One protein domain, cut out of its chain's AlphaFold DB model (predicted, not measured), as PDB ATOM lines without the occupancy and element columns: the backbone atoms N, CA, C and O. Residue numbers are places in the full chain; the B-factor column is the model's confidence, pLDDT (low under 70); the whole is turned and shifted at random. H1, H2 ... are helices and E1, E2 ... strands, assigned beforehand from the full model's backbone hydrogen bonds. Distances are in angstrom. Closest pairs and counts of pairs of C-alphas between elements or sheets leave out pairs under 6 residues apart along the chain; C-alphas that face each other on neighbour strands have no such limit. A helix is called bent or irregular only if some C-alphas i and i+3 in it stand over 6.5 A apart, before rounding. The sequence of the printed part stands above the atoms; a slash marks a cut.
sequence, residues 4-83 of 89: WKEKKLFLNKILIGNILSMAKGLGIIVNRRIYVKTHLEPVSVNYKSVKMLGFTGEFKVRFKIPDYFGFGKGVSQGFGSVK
ATOM      1  N   TRP A   4      46.235  37.762 -28.501       88.75
ATOM      2  CA  TRP A   4      45.221  37.185 -27.616       88.75
ATOM      3  C   TRP A   4      44.752  35.784 -28.045       88.75
ATOM      4  O   TRP A   4      44.478  34.936 -27.190       88.75
ATOM      5  N   LYS A   5      44.663  35.508 -29.357       91.69
ATOM      6  CA  LYS A   5      44.240  34.193 -29.873       91.69
ATOM      7  C   LYS A   5      45.299  33.140 -29.576       91.69
ATOM      8  O   LYS A   5      44.960  32.024 -29.180       91.69
ATOM      9  N   GLU A   6      46.568  33.503 -29.731       94.12
ATOM     10  CA  GLU A   6      47.701  32.622 -29.453       94.12
ATOM     11  C   GLU A   6      47.802  32.307 -27.962       94.12
ATOM     12  O   GLU A   6      47.860  31.131 -27.593       94.12
ATOM     13  N   LYS A   7      47.694  33.324 -27.097       92.50
ATOM     14  CA  LYS A   7      47.628  33.145 -25.639       92.50
ATOM     15  C   LYS A   7      46.478  32.230 -25.230       92.50
ATOM     16  O   LYS A   7      46.676  31.294 -24.456       92.50
ATOM     17  N   LYS A   8      45.287  32.428 -25.801       94.62
ATOM     18  CA  LYS A   8      44.127  31.564 -25.549       94.62
ATOM     19  C   LYS A   8      44.378  30.117 -25.973       94.62
ATOM     20  O   LYS A   8      44.064  29.187 -25.228       94.62
ATOM     21  N   LEU A   9      44.959  29.899 -27.154       95.56
ATOM     22  CA  LEU A   9      45.290  28.554 -27.628       95.56
ATOM     23  C   LEU A   9      46.365  27.891 -26.756       95.56
ATOM     24  O   LEU A   9      46.300  26.687 -26.506       95.56
ATOM     25  N   PHE A  10      47.325  28.672 -26.266       95.38
ATOM     26  CA  PHE A  10      48.349  28.212 -25.340       95.38
ATOM     27  C   PHE A  10      47.749  27.780 -23.994       95.38
ATOM     28  O   PHE A  10      48.009  26.663 -23.545       95.38
ATOM     29  N   LEU A  11      46.853  28.584 -23.409       96.19
ATOM     30  CA  LEU A  11      46.128  28.220 -22.186       96.19
ATOM     31  C   LEU A  11      45.272  26.959 -22.366       96.19
ATOM     32  O   LEU A  11      45.271  26.091 -21.495       96.19
ATOM     33  N   ASN A  12      44.614  26.792 -23.520       97.38
ATOM     34  CA  ASN A  12      43.879  25.559 -23.822       97.38
ATOM     35  C   ASN A  12      44.796  24.326 -23.803       97.38
ATOM     36  O   ASN A  12      44.415  23.290 -23.262       97.38
ATOM     37  N   LYS A  13      46.007  24.423 -24.374       97.31
ATOM     38  CA  LYS A  13      46.985  23.320 -24.367       97.31
ATOM     39  C   LYS A  13      47.444  22.979 -22.949       97.31
ATOM     40  O   LYS A  13      47.504  21.798 -22.611       97.31
ATOM     41  N   ILE A  14      47.713  23.989 -22.120       97.06
ATOM     42  CA  ILE A  14      48.072  23.795 -20.706       97.06
ATOM     43  C   ILE A  14      46.940  23.081 -19.962       97.06
ATOM     44  O   ILE A  14      47.190  22.102 -19.261       97.06
ATOM     45  N   LEU A  15      45.689  23.517 -20.153       97.19
ATOM     46  CA  LEU A  15      44.541  22.915 -19.477       97.19
ATOM     47  C   LEU A  15      44.332  21.450 -19.887       97.19
ATOM     48  O   LEU A  15      44.099  20.602 -19.030       97.19
ATOM     49  N   ILE A  16      44.502  21.128 -21.174       97.56
ATOM     50  CA  ILE A  16      44.491  19.739 -21.660       97.56
ATOM     51  C   ILE A  16      45.580  18.909 -20.965       97.56
ATOM     52  O   ILE A  16      45.295  17.814 -20.483       97.56
ATOM     53  N   GLY A  17      46.807  19.430 -20.875       97.25
ATOM     54  CA  GLY A  17      47.914  18.759 -20.189       97.25
ATOM     55  C   GLY A  17      47.624  18.500 -18.708       97.25
ATOM     56  O   GLY A  17      47.859  17.394 -18.222       97.25
ATOM     57  N   ASN A  18      47.039  19.476 -18.010       97.12
ATOM     58  CA  ASN A  18      46.659  19.331 -16.606       97.12
ATOM     59  C   ASN A  18      45.580  18.254 -16.403       97.12
ATOM     60  O   ASN A  18      45.717  17.428 -15.502       97.12
ATOM     61  N   ILE A  19      44.552  18.207 -17.262       96.62
ATOM     62  CA  ILE A  19      43.506  17.169 -17.204       96.62
ATOM     63  C   ILE A  19      44.102  15.780 -17.470       96.62
ATOM     64  O   ILE A  19      43.780  14.828 -16.764       96.62
ATOM     65  N   LEU A  20      45.005  15.649 -18.448       96.56
ATOM     66  CA  LEU A  20      45.688  14.381 -18.729       96.56
ATOM     67  C   LEU A  20      46.591  13.937 -17.567       96.56
ATOM     68  O   LEU A  20      46.589  12.760 -17.209       96.56
ATOM     69  N   SER A  21      47.333  14.864 -16.951       95.81
ATOM     70  CA  SER A  21      48.157  14.583 -15.767       95.81
ATOM     71  C   SER A  21      47.304  14.115 -14.589       95.81
ATOM     72  O   SER A  21      47.671  13.163 -13.903       95.81
ATOM     73  N   MET A  22      46.152  14.756 -14.379       95.06
ATOM     74  CA  MET A  22      45.176  14.359 -13.369       95.06
ATOM     75  C   MET A  22      44.636  12.951 -13.647       95.06
ATOM     76  O   MET A  22      44.701  12.093 -12.773       95.06
ATOM     77  N   ALA A  23      44.160  12.687 -14.868       95.50
ATOM     78  CA  ALA A  23      43.630  11.382 -15.258       95.50
ATOM     79  C   ALA A  23      44.663  10.264 -15.048       95.50
ATOM     80  O   ALA A  23      44.346   9.240 -14.447       95.50
ATOM     81  N   LYS A  24      45.920  10.500 -15.447       95.31
ATOM     82  CA  LYS A  24      47.030   9.572 -15.205       95.31
ATOM     83  C   LYS A  24      47.235   9.302 -13.711       95.31
ATOM     84  O   LYS A  24      47.396   8.146 -13.333       95.31
ATOM     85  N   GLY A  25      47.221  10.342 -12.875       93.69
ATOM     86  CA  GLY A  25      47.358  10.206 -11.420       93.69
ATOM     87  C   GLY A  25      46.231   9.395 -10.770       93.69
ATOM     88  O   GLY A  25      46.461   8.739  -9.762       93.69
ATOM     89  N   LEU A  26      45.043   9.393 -11.377       94.19
ATOM     90  CA  LEU A  26      43.878   8.612 -10.949       94.19
ATOM     91  C   LEU A  26      43.803   7.212 -11.587       94.19
ATOM     92  O   LEU A  26      42.824   6.501 -11.377       94.19
ATOM     93  N   GLY A  27      44.790   6.813 -12.396       96.44
ATOM     94  CA  GLY A  27      44.773   5.529 -13.109       96.44
ATOM     95  C   GLY A  27      43.767   5.457 -14.267       96.44
ATOM     96  O   GLY A  27      43.437   4.367 -14.729       96.44
ATOM     97  N   ILE A  28      43.276   6.598 -14.758       95.94
ATOM     98  CA  ILE A  28      42.305   6.679 -15.855       95.94
ATOM     99  C   ILE A  28      43.040   6.780 -17.197       95.94
ATOM    100  O   ILE A  28      43.796   7.721 -17.446       95.94
ATOM    101  N   ILE A  29      42.758   5.841 -18.104       94.94
ATOM    102  CA  ILE A  29      43.276   5.860 -19.476       94.94
ATOM    103  C   ILE A  29      42.348   6.700 -20.360       94.94
ATOM    104  O   ILE A  29      41.206   6.328 -20.628       94.94
ATOM    105  N   VAL A  30      42.854   7.828 -20.857       94.69
ATOM    106  CA  VAL A  30      42.123   8.699 -21.786       94.69
ATOM    107  C   VAL A  30      42.379   8.247 -23.223       94.69
ATOM    108  O   VAL A  30      43.420   8.539 -23.803       94.69
ATOM    109  N   ASN A  31      41.414   7.545 -23.816       94.25
ATOM    110  CA  ASN A  31      41.499   6.990 -25.175       94.25
ATOM    111  C   ASN A  31      40.948   7.917 -26.277       94.25
ATOM    112  O   ASN A  31      40.925   7.549 -27.451       94.25
ATOM    113  N   ARG A  32      40.469   9.110 -25.913       93.81
ATOM    114  CA  ARG A  32      39.878  10.084 -26.837       93.81
ATOM    115  C   ARG A  32      40.565  11.429 -26.707       93.81
ATOM    116  O   ARG A  32      40.984  11.836 -25.626       93.81
ATOM    117  N   ARG A  33      40.632  12.160 -27.818       94.06
ATOM    118  CA  ARG A  33      41.182  13.513 -27.819       94.06
ATOM    119  C   ARG A  33      40.316  14.442 -26.971       94.06
ATOM    120  O   ARG A  33      39.115  14.572 -27.204       94.06
ATOM    121  N   ILE A  34      40.952  15.117 -26.018       95.19
ATOM    122  CA  ILE A  34      40.319  16.151 -25.202       95.19
ATOM    123  C   ILE A  34      40.330  17.468 -25.979       95.19
ATOM    124  O   ILE A  34      41.360  17.890 -26.507       95.19
ATOM    125  N   TYR A  35      39.174  18.126 -26.017       95.44
ATOM    126  CA  TYR A  35      39.012  19.471 -26.558       95.44
ATOM    127  C   TYR A  35      38.550  20.401 -25.447       95.44
ATOM    128  O   TYR A  35      37.615  20.079 -24.714       95.44
ATOM    129  N   VAL A  36      39.203  21.554 -25.356       96.50
ATOM    130  CA  VAL A  36      38.963  22.564 -24.329       96.50
ATOM    131  C   VAL A  36      38.712  23.908 -24.998       96.50
ATOM    132  O   VAL A  36      39.413  24.282 -25.940       96.50
ATOM    133  N   LYS A  37      37.733  24.648 -24.476       96.12
ATOM    134  CA  LYS A  37      37.530  26.072 -24.770       96.12
ATOM    135  C   LYS A  37      37.513  26.844 -23.458       96.12
ATOM    136  O   LYS A  37      36.672  26.556 -22.615       96.12
ATOM    137  N   THR A  38      38.418  27.804 -23.314       96.06
ATOM    138  CA  THR A  38      38.563  28.634 -22.111       96.06
ATOM    139  C   THR A  38      37.981  30.038 -22.288       96.06
ATOM    140  O   THR A  38      37.989  30.606 -23.388       96.06
ATOM    141  N   HIS A  39      37.512  30.602 -21.183       95.69
ATOM    142  CA  HIS A  39      37.274  32.021 -20.962       95.69
ATOM    143  C   HIS A  39      37.881  32.356 -19.595       95.69
ATOM    144  O   HIS A  39      37.285  32.069 -18.564       95.69
ATOM    145  N   LEU A  40      39.128  32.833 -19.601       95.88
ATOM    146  CA  LEU A  40      39.937  33.000 -18.397       95.88
ATOM    147  C   LEU A  40      40.440  34.431 -18.283       95.88
ATOM    148  O   LEU A  40      40.873  35.019 -19.276       95.88
ATOM    149  N   GLU A  41      40.471  34.919 -17.054       95.50
ATOM    150  CA  GLU A  41      41.014  36.214 -16.681       95.50
ATOM    151  C   GLU A  41      42.282  36.029 -15.837       95.50
ATOM    152  O   GLU A  41      42.319  35.171 -14.945       95.50
ATOM    153  N   PRO A  42      43.351  36.793 -16.120       96.38
ATOM    154  CA  PRO A  42      44.564  36.759 -15.319       96.38
ATOM    155  C   PRO A  42      44.316  37.355 -13.929       96.38
ATOM    156  O   PRO A  42      43.721  38.420 -13.794       96.38
ATOM    157  N   VAL A  43      44.853  36.714 -12.894       97.06
ATOM    158  CA  VAL A  43      44.810  37.208 -11.510       97.06
ATOM    159  C   VAL A  43      46.191  37.086 -10.870       97.06
ATOM    160  O   VAL A  43      46.907  36.111 -11.093       97.06
ATOM    161  N   SER A  44      46.603  38.075 -10.075       97.00
ATOM    162  CA  SER A  44      47.837  37.965  -9.290       97.00
ATOM    163  C   SER A  44      47.573  37.148  -8.028       97.00
ATOM    164  O   SER A  44      46.668  37.464  -7.262       97.00
ATOM    165  N   VAL A  45      48.363  36.100  -7.806       96.06
ATOM    166  CA  VAL A  45      48.230  35.202  -6.652       96.06
ATOM    167  C   VAL A  45      49.553  35.097  -5.904       96.06
ATOM    168  O   VAL A  45      50.620  35.189  -6.505       96.06
ATOM    169  N   ASN A  46      49.503  34.866  -4.594       94.69
ATOM    170  CA  ASN A  46      50.692  34.539  -3.812       94.69
ATOM    171  C   ASN A  46      50.790  33.019  -3.670       94.69
ATOM    172  O   ASN A  46      49.953  32.400  -3.020       94.69
ATOM    173  N   TYR A  47      51.824  32.416  -4.253       93.19
ATOM    174  CA  TYR A  47      52.120  30.995  -4.101       93.19
ATOM    175  C   TYR A  47      53.458  30.840  -3.385       93.19
ATOM    176  O   TYR A  47      54.497  31.243  -3.908       93.19
ATOM    177  N   LYS A  48      53.436  30.271  -2.172       90.62
ATOM    178  CA  LYS A  48      54.622  30.132  -1.303       90.62
ATOM    179  C   LYS A  48      55.386  31.457  -1.120       90.62
ATOM    180  O   LYS A  48      56.594  31.515  -1.316       90.62
ATOM    181  N   SER A  49      54.651  32.523  -0.793       92.12
ATOM    182  CA  SER A  49      55.176  33.889  -0.606       92.12
ATOM    183  C   SER A  49      55.786  34.540  -1.854       92.12
ATOM    184  O   SER A  49      56.372  35.614  -1.761       92.12
ATOM    185  N   VAL A  50      55.614  33.935  -3.033       95.44
ATOM    186  CA  VAL A  50      56.035  34.499  -4.318       95.44
ATOM    187  C   VAL A  50      54.803  34.925  -5.110       95.44
ATOM    188  O   VAL A  50      53.879  34.130  -5.303       95.44
ATOM    189  N   LYS A  51      54.790  36.172  -5.597       96.12
ATOM    190  CA  LYS A  51      53.754  36.647  -6.523       96.12
ATOM    191  C   LYS A  51      53.868  35.892  -7.844       96.12
ATOM    192  O   LYS A  51      54.913  35.902  -8.488       96.12
ATOM    193  N   MET A  52      52.782  35.251  -8.250       95.94
ATOM    194  CA  MET A  52      52.658  34.512  -9.499       95.94
ATOM    195  C   MET A  52      51.419  34.977 -10.267       95.94
ATOM    196  O   MET A  52      50.494  35.567  -9.707       95.94
ATOM    197  N   LEU A  53      51.407  34.691 -11.565       95.94
ATOM    198  CA  LEU A  53      50.222  34.826 -12.399       95.94
ATOM    199  C   LEU A  53      49.366  33.560 -12.271       95.94
ATOM    200  O   LEU A  53      49.842  32.457 -12.543       95.94
ATOM    201  N   GLY A  54      48.119  33.731 -11.852       96.00
ATOM    202  CA  GLY A  54      47.068  32.722 -11.861       96.00
ATOM    203  C   GLY A  54      45.966  33.083 -12.855       96.00
ATOM    204  O   GLY A  54      46.018  34.123 -13.513       96.00
ATOM    205  N   PHE A  55      44.962  32.216 -12.946       97.06
ATOM    206  CA  PHE A  55      43.800  32.419 -13.804       97.06
ATOM    207  C   PHE A  55      42.521  32.033 -13.066       97.06
ATOM    208  O   PHE A  55      42.503  31.026 -12.358       97.06
ATOM    209  N   THR A  56      41.467  32.822 -13.267       97.06
ATOM    210  CA  THR A  56      40.089  32.514 -12.864       97.06
ATOM    211  C   THR A  56      39.177  32.550 -14.089       97.06
ATOM    212  O   THR A  56      39.572  33.076 -15.128       97.06
ATOM    213  N   GLY A  57      37.982  31.978 -13.992       96.19
ATOM    214  CA  GLY A  57      36.994  31.964 -15.067       96.19
ATOM    215  C   GLY A  57      36.505  30.557 -15.379       96.19
ATOM    216  O   GLY A  57      36.465  29.684 -14.514       96.19
ATOM    217  N   GLU A  58      36.142  30.336 -16.635       97.12
ATOM    218  CA  GLU A  58      35.348  29.189 -17.050       97.12
ATOM    219  C   GLU A  58      35.987  28.437 -18.214       97.12
ATOM    220  O   GLU A  58      36.731  28.976 -19.043       97.12
ATOM    221  N   PHE A  59      35.662  27.153 -18.322       97.06
ATOM    222  CA  PHE A  59      36.028  26.362 -19.482       97.06
ATOM    223  C   PHE A  59      34.994  25.282 -19.773       97.06
ATOM    224  O   PHE A  59      34.310  24.778 -18.888       97.06
ATOM    225  N   LYS A  60      34.917  24.889 -21.045       96.94
ATOM    226  CA  LYS A  60      34.089  23.773 -21.508       96.94
ATOM    227  C   LYS A  60      34.983  22.610 -21.912       96.94
ATOM    228  O   LYS A  60      35.921  22.792 -22.695       96.94
ATOM    229  N   VAL A  61      34.667  21.418 -21.410       96.50
ATOM    230  CA  VAL A  61      35.359  20.167 -21.735       96.50
ATOM    231  C   VAL A  61      34.376  18.996 -21.743       96.50
ATOM    232  O   VAL A  61      33.400  18.984 -21.003       96.50
ATOM    233  N   ARG A  62      34.647  17.979 -22.566       94.62
ATOM    234  CA  ARG A  62      33.939  16.687 -22.526       94.62
ATOM    235  C   ARG A  62      34.665  15.705 -21.603       94.62
ATOM    236  O   ARG A  62      35.149  14.671 -22.052       94.62
ATOM    237  N   PHE A  63      34.804  16.075 -20.335       94.19
ATOM    238  CA  PHE A  63      35.467  15.277 -19.306       94.19
ATOM    239  C   PHE A  63      34.758  15.532 -17.976       94.19
ATOM    240  O   PHE A  63      34.577  16.688 -17.604       94.19
ATOM    241  N   LYS A  64      34.319  14.476 -17.284       93.00
ATOM    242  CA  LYS A  64      33.591  14.621 -16.019       93.00
ATOM    243  C   LYS A  64      34.592  14.842 -14.888       93.00
ATOM    244  O   LYS A  64      35.465  14.004 -14.675       93.00
ATOM    245  N   ILE A  65      34.462  15.964 -14.192       94.88
ATOM    246  CA  ILE A  65      35.299  16.339 -13.052       94.88
ATOM    247  C   ILE A  65      34.352  16.530 -11.861       94.88
ATOM    248  O   ILE A  65      33.366  17.248 -12.025       94.88
ATOM    249  N   PRO A  66      34.578  15.866 -10.713       94.38
ATOM    250  CA  PRO A  66      33.778  16.100  -9.516       94.38
ATOM    251  C   PRO A  66      33.869  17.554  -9.050       94.38
ATOM    252  O   PRO A  66      34.901  18.205  -9.225       94.38
ATOM    253  N   ASP A  67      32.811  18.043  -8.413       95.88
ATOM    254  CA  ASP A  67      32.827  19.375  -7.817       95.88
ATOM    255  C   ASP A  67      33.904  19.491  -6.736       95.88
ATOM    256  O   ASP A  67      34.159  18.556  -5.974       95.88
ATOM    257  N   TYR A  68      34.532  20.665  -6.691       95.69
ATOM    258  CA  TYR A  68      35.642  21.025  -5.808       95.69
ATOM    259  C   TYR A  68      36.918  20.207  -6.019       95.69
ATOM    260  O   TYR A  68      37.859  20.304  -5.230       95.69
ATOM    261  N   PHE A  69      36.995  19.438  -7.107       94.62
ATOM    262  CA  PHE A  69      38.237  18.786  -7.476       94.62
ATOM    263  C   PHE A  69      39.250  19.824  -7.958       94.62
ATOM    264  O   PHE A  69      38.912  20.735  -8.716       94.62
ATOM    265  N   GLY A  70      40.500  19.680  -7.525       95.06
ATOM    266  CA  GLY A  70      41.587  20.568  -7.913       95.06
ATOM    267  C   GLY A  70      42.597  19.875  -8.821       95.06
ATOM    268  O   GLY A  70      42.964  18.723  -8.596       95.06
ATOM    269  N   PHE A  71      43.080  20.580  -9.841       95.88
ATOM    270  CA  PHE A  71      44.170  20.101 -10.694       95.88
ATOM    271  C   PHE A  71      45.101  21.240 -11.131       95.88
ATOM    272  O   PHE A  71      44.763  22.420 -11.070       95.88
ATOM    273  N   GLY A  72      46.303  20.886 -11.593       94.88
ATOM    274  CA  GLY A  72      47.359  21.844 -11.927       94.88
ATOM    275  C   GLY A  72      48.364  22.015 -10.785       94.88
ATOM    276  O   GLY A  72      48.739  21.047 -10.126       94.88
ATOM    277  N   LYS A  73      48.850  23.241 -10.570       95.00
ATOM    278  CA  LYS A  73      49.891  23.547  -9.574       95.00
ATOM    279  C   LYS A  73      49.276  24.155  -8.316       95.00
ATOM    280  O   LYS A  73      48.447  25.048  -8.410       95.00
ATOM    281  N   GLY A  74      49.746  23.720  -7.146       94.31
ATOM    282  CA  GLY A  74      49.298  24.265  -5.859       94.31
ATOM    283  C   GLY A  74      47.945  23.731  -5.386       94.31
ATOM    284  O   GLY A  74      47.319  24.350  -4.533       94.31
ATOM    285  N   VAL A  75      47.511  22.580  -5.908       94.94
ATOM    286  CA  VAL A  75      46.209  21.960  -5.600       94.94
ATOM    287  C   VAL A  75      45.985  21.768  -4.100       94.94
ATOM    288  O   VAL A  75      44.923  22.099  -3.589       94.94
ATOM    289  N   SER A  76      47.006  21.324  -3.362       92.31
ATOM    290  CA  SER A  76      46.922  21.140  -1.904       92.31
ATOM    291  C   SER A  76      46.751  22.442  -1.109       92.31
ATOM    292  O   SER A  76      46.464  22.391   0.080       92.31
ATOM    293  N   GLN A  77      46.930  23.600  -1.749       92.56
ATOM    294  CA  GLN A  77      46.694  24.926  -1.172       92.56
ATOM    295  C   GLN A  77      45.382  25.555  -1.677       92.56
ATOM    296  O   GLN A  77      45.153  26.740  -1.455       92.56
ATOM    297  N   GLY A  78      44.534  24.784  -2.371       92.94
ATOM    298  CA  GLY A  78      43.229  25.220  -2.882       92.94
ATOM    299  C   GLY A  78      43.235  25.781  -4.309       92.94
ATOM    300  O   GLY A  78      42.174  26.129  -4.829       92.94
ATOM    301  N   PHE A  79      44.392  25.851  -4.978       96.00
ATOM    302  CA  PHE A  79      44.468  26.337  -6.361       96.00
ATOM    303  C   PHE A  79      43.923  25.325  -7.371       96.00
ATOM    304  O   PHE A  79      44.080  24.116  -7.217       96.00
ATOM    305  N   GLY A  80      43.343  25.838  -8.459       96.06
ATOM    306  CA  GLY A  80      42.859  25.009  -9.564       96.06
ATOM    307  C   GLY A  80      41.609  24.194  -9.232       96.06
ATOM    308  O   GLY A  80      41.325  23.231  -9.940       96.06
ATOM    309  N   SER A  81      40.896  24.562  -8.166       97.19
ATOM    310  CA  SER A  81      39.602  23.989  -7.796       97.19
ATOM    311  C   SER A  81      38.546  24.355  -8.837       97.19
ATOM    312  O   SER A  81      38.439  25.520  -9.221       97.19
ATOM    313  N   VAL A  82      37.764  23.375  -9.284       97.19
ATOM    314  CA  VAL A  82      36.692  23.577 -10.265       97.19
ATOM    315  C   VAL A  82      35.353  23.100  -9.726       97.19
ATOM    316  O   VAL A  82      35.289  22.224  -8.868       97.19
ATOM    317  N   LYS A  83      34.274  23.665 -10.255       96.62
ATOM    318  CA  LYS A  83      32.901  23.240  -9.995       96.62
ATOM    319  C   LYS A  83      32.141  23.259 -11.313       96.62
ATOM    320  O   LYS A  83      32.374  24.148 -12.134       96.62
TER     321      LYS A  83
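Overview. This is residues 4 to 83 of the 89 residues of the protein "Cas6b_C domain-containing protein" of Methanobrevibacter smithii CAG:186 (UniProt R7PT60). A long two-stranded hairpin, E1 and E2, is bent over into an arch, and one long helix, H1, crosses it and packs mainly on E1. The last stretch, residues 62 to 83, has no named element and folds back under the arch, where a short pairing joins residues 69 to 70 with residues 81 to 82. The printed part has 80 residues, with one named helix and two named strands in the order H1, E1, E2; the sheet, E1 - E2, is antiparallel, and the class is mixed, helices and strands. The whole is compact, with a radius of gyration of the C-alphas of 13.0 A, and its C-alphas span 38 by 31 by 18 A.

Along the chain. E1 is residues 36 to 47, 25.6 A from first to last C-alpha, and begins at C-alpha 36 at (38.963, 22.564, -24.329). E2 is residues 50 to 61, 30.6 A long, and ends at C-alpha 61 at (35.359, 20.167, -21.735). H1 is residues 4 to 25, 31.5 A long, from C-alpha 4 at (45.221, 37.185, -27.616) to C-alpha 25 at (47.358, 10.206, -11.420).

Arrangement. E1 and E2 form a hairpin of antiparallel neighbour strands, with 159 degrees between their directions. Among the C-alphas that face each other are 38 and 59, 4.3 A apart. N 39 and O 58 are within hydrogen-bond range at 2.8 A, and so are N 47 and O 50 at 2.9 A. Both strands bend: E1 by 81 degrees at residue 44, E2 by 63 degrees at residue 58. H1 and E1 touch, with 7 pairs of C-alphas within 8 A; the closest are those of Asn 12 and Val 36, 5.8 A apart. H1 and E2 are near each other, with 6 pairs of C-alphas within 10 A. H1 comes within 10 A of the sheet through its residues 8 to 19. In H1 every O i to N i+4 pair is within hydrogen-bond range, and H1 is not bent. The short pairing of residues 69 to 70 with residues 81 to 82 is antiparallel.

Size, cuts and confidence. The two C-alphas farthest apart, those of Asn 31 and Ser 49, are 38.9 A apart, and the first and last printed C-alphas, those of Trp 4 and Lys 83, are 25.6 A apart. The printed part has no cut. The link from E1 to E2, with 2 residues, is tight; the link from H1 to E1, with 10 residues, is short. The C-alphas of residues 62 to 83 lie 6 to 15 A from the mean of all C-alphas. The mean pLDDT of the printed part is 95.3, and no printed residue is under 70.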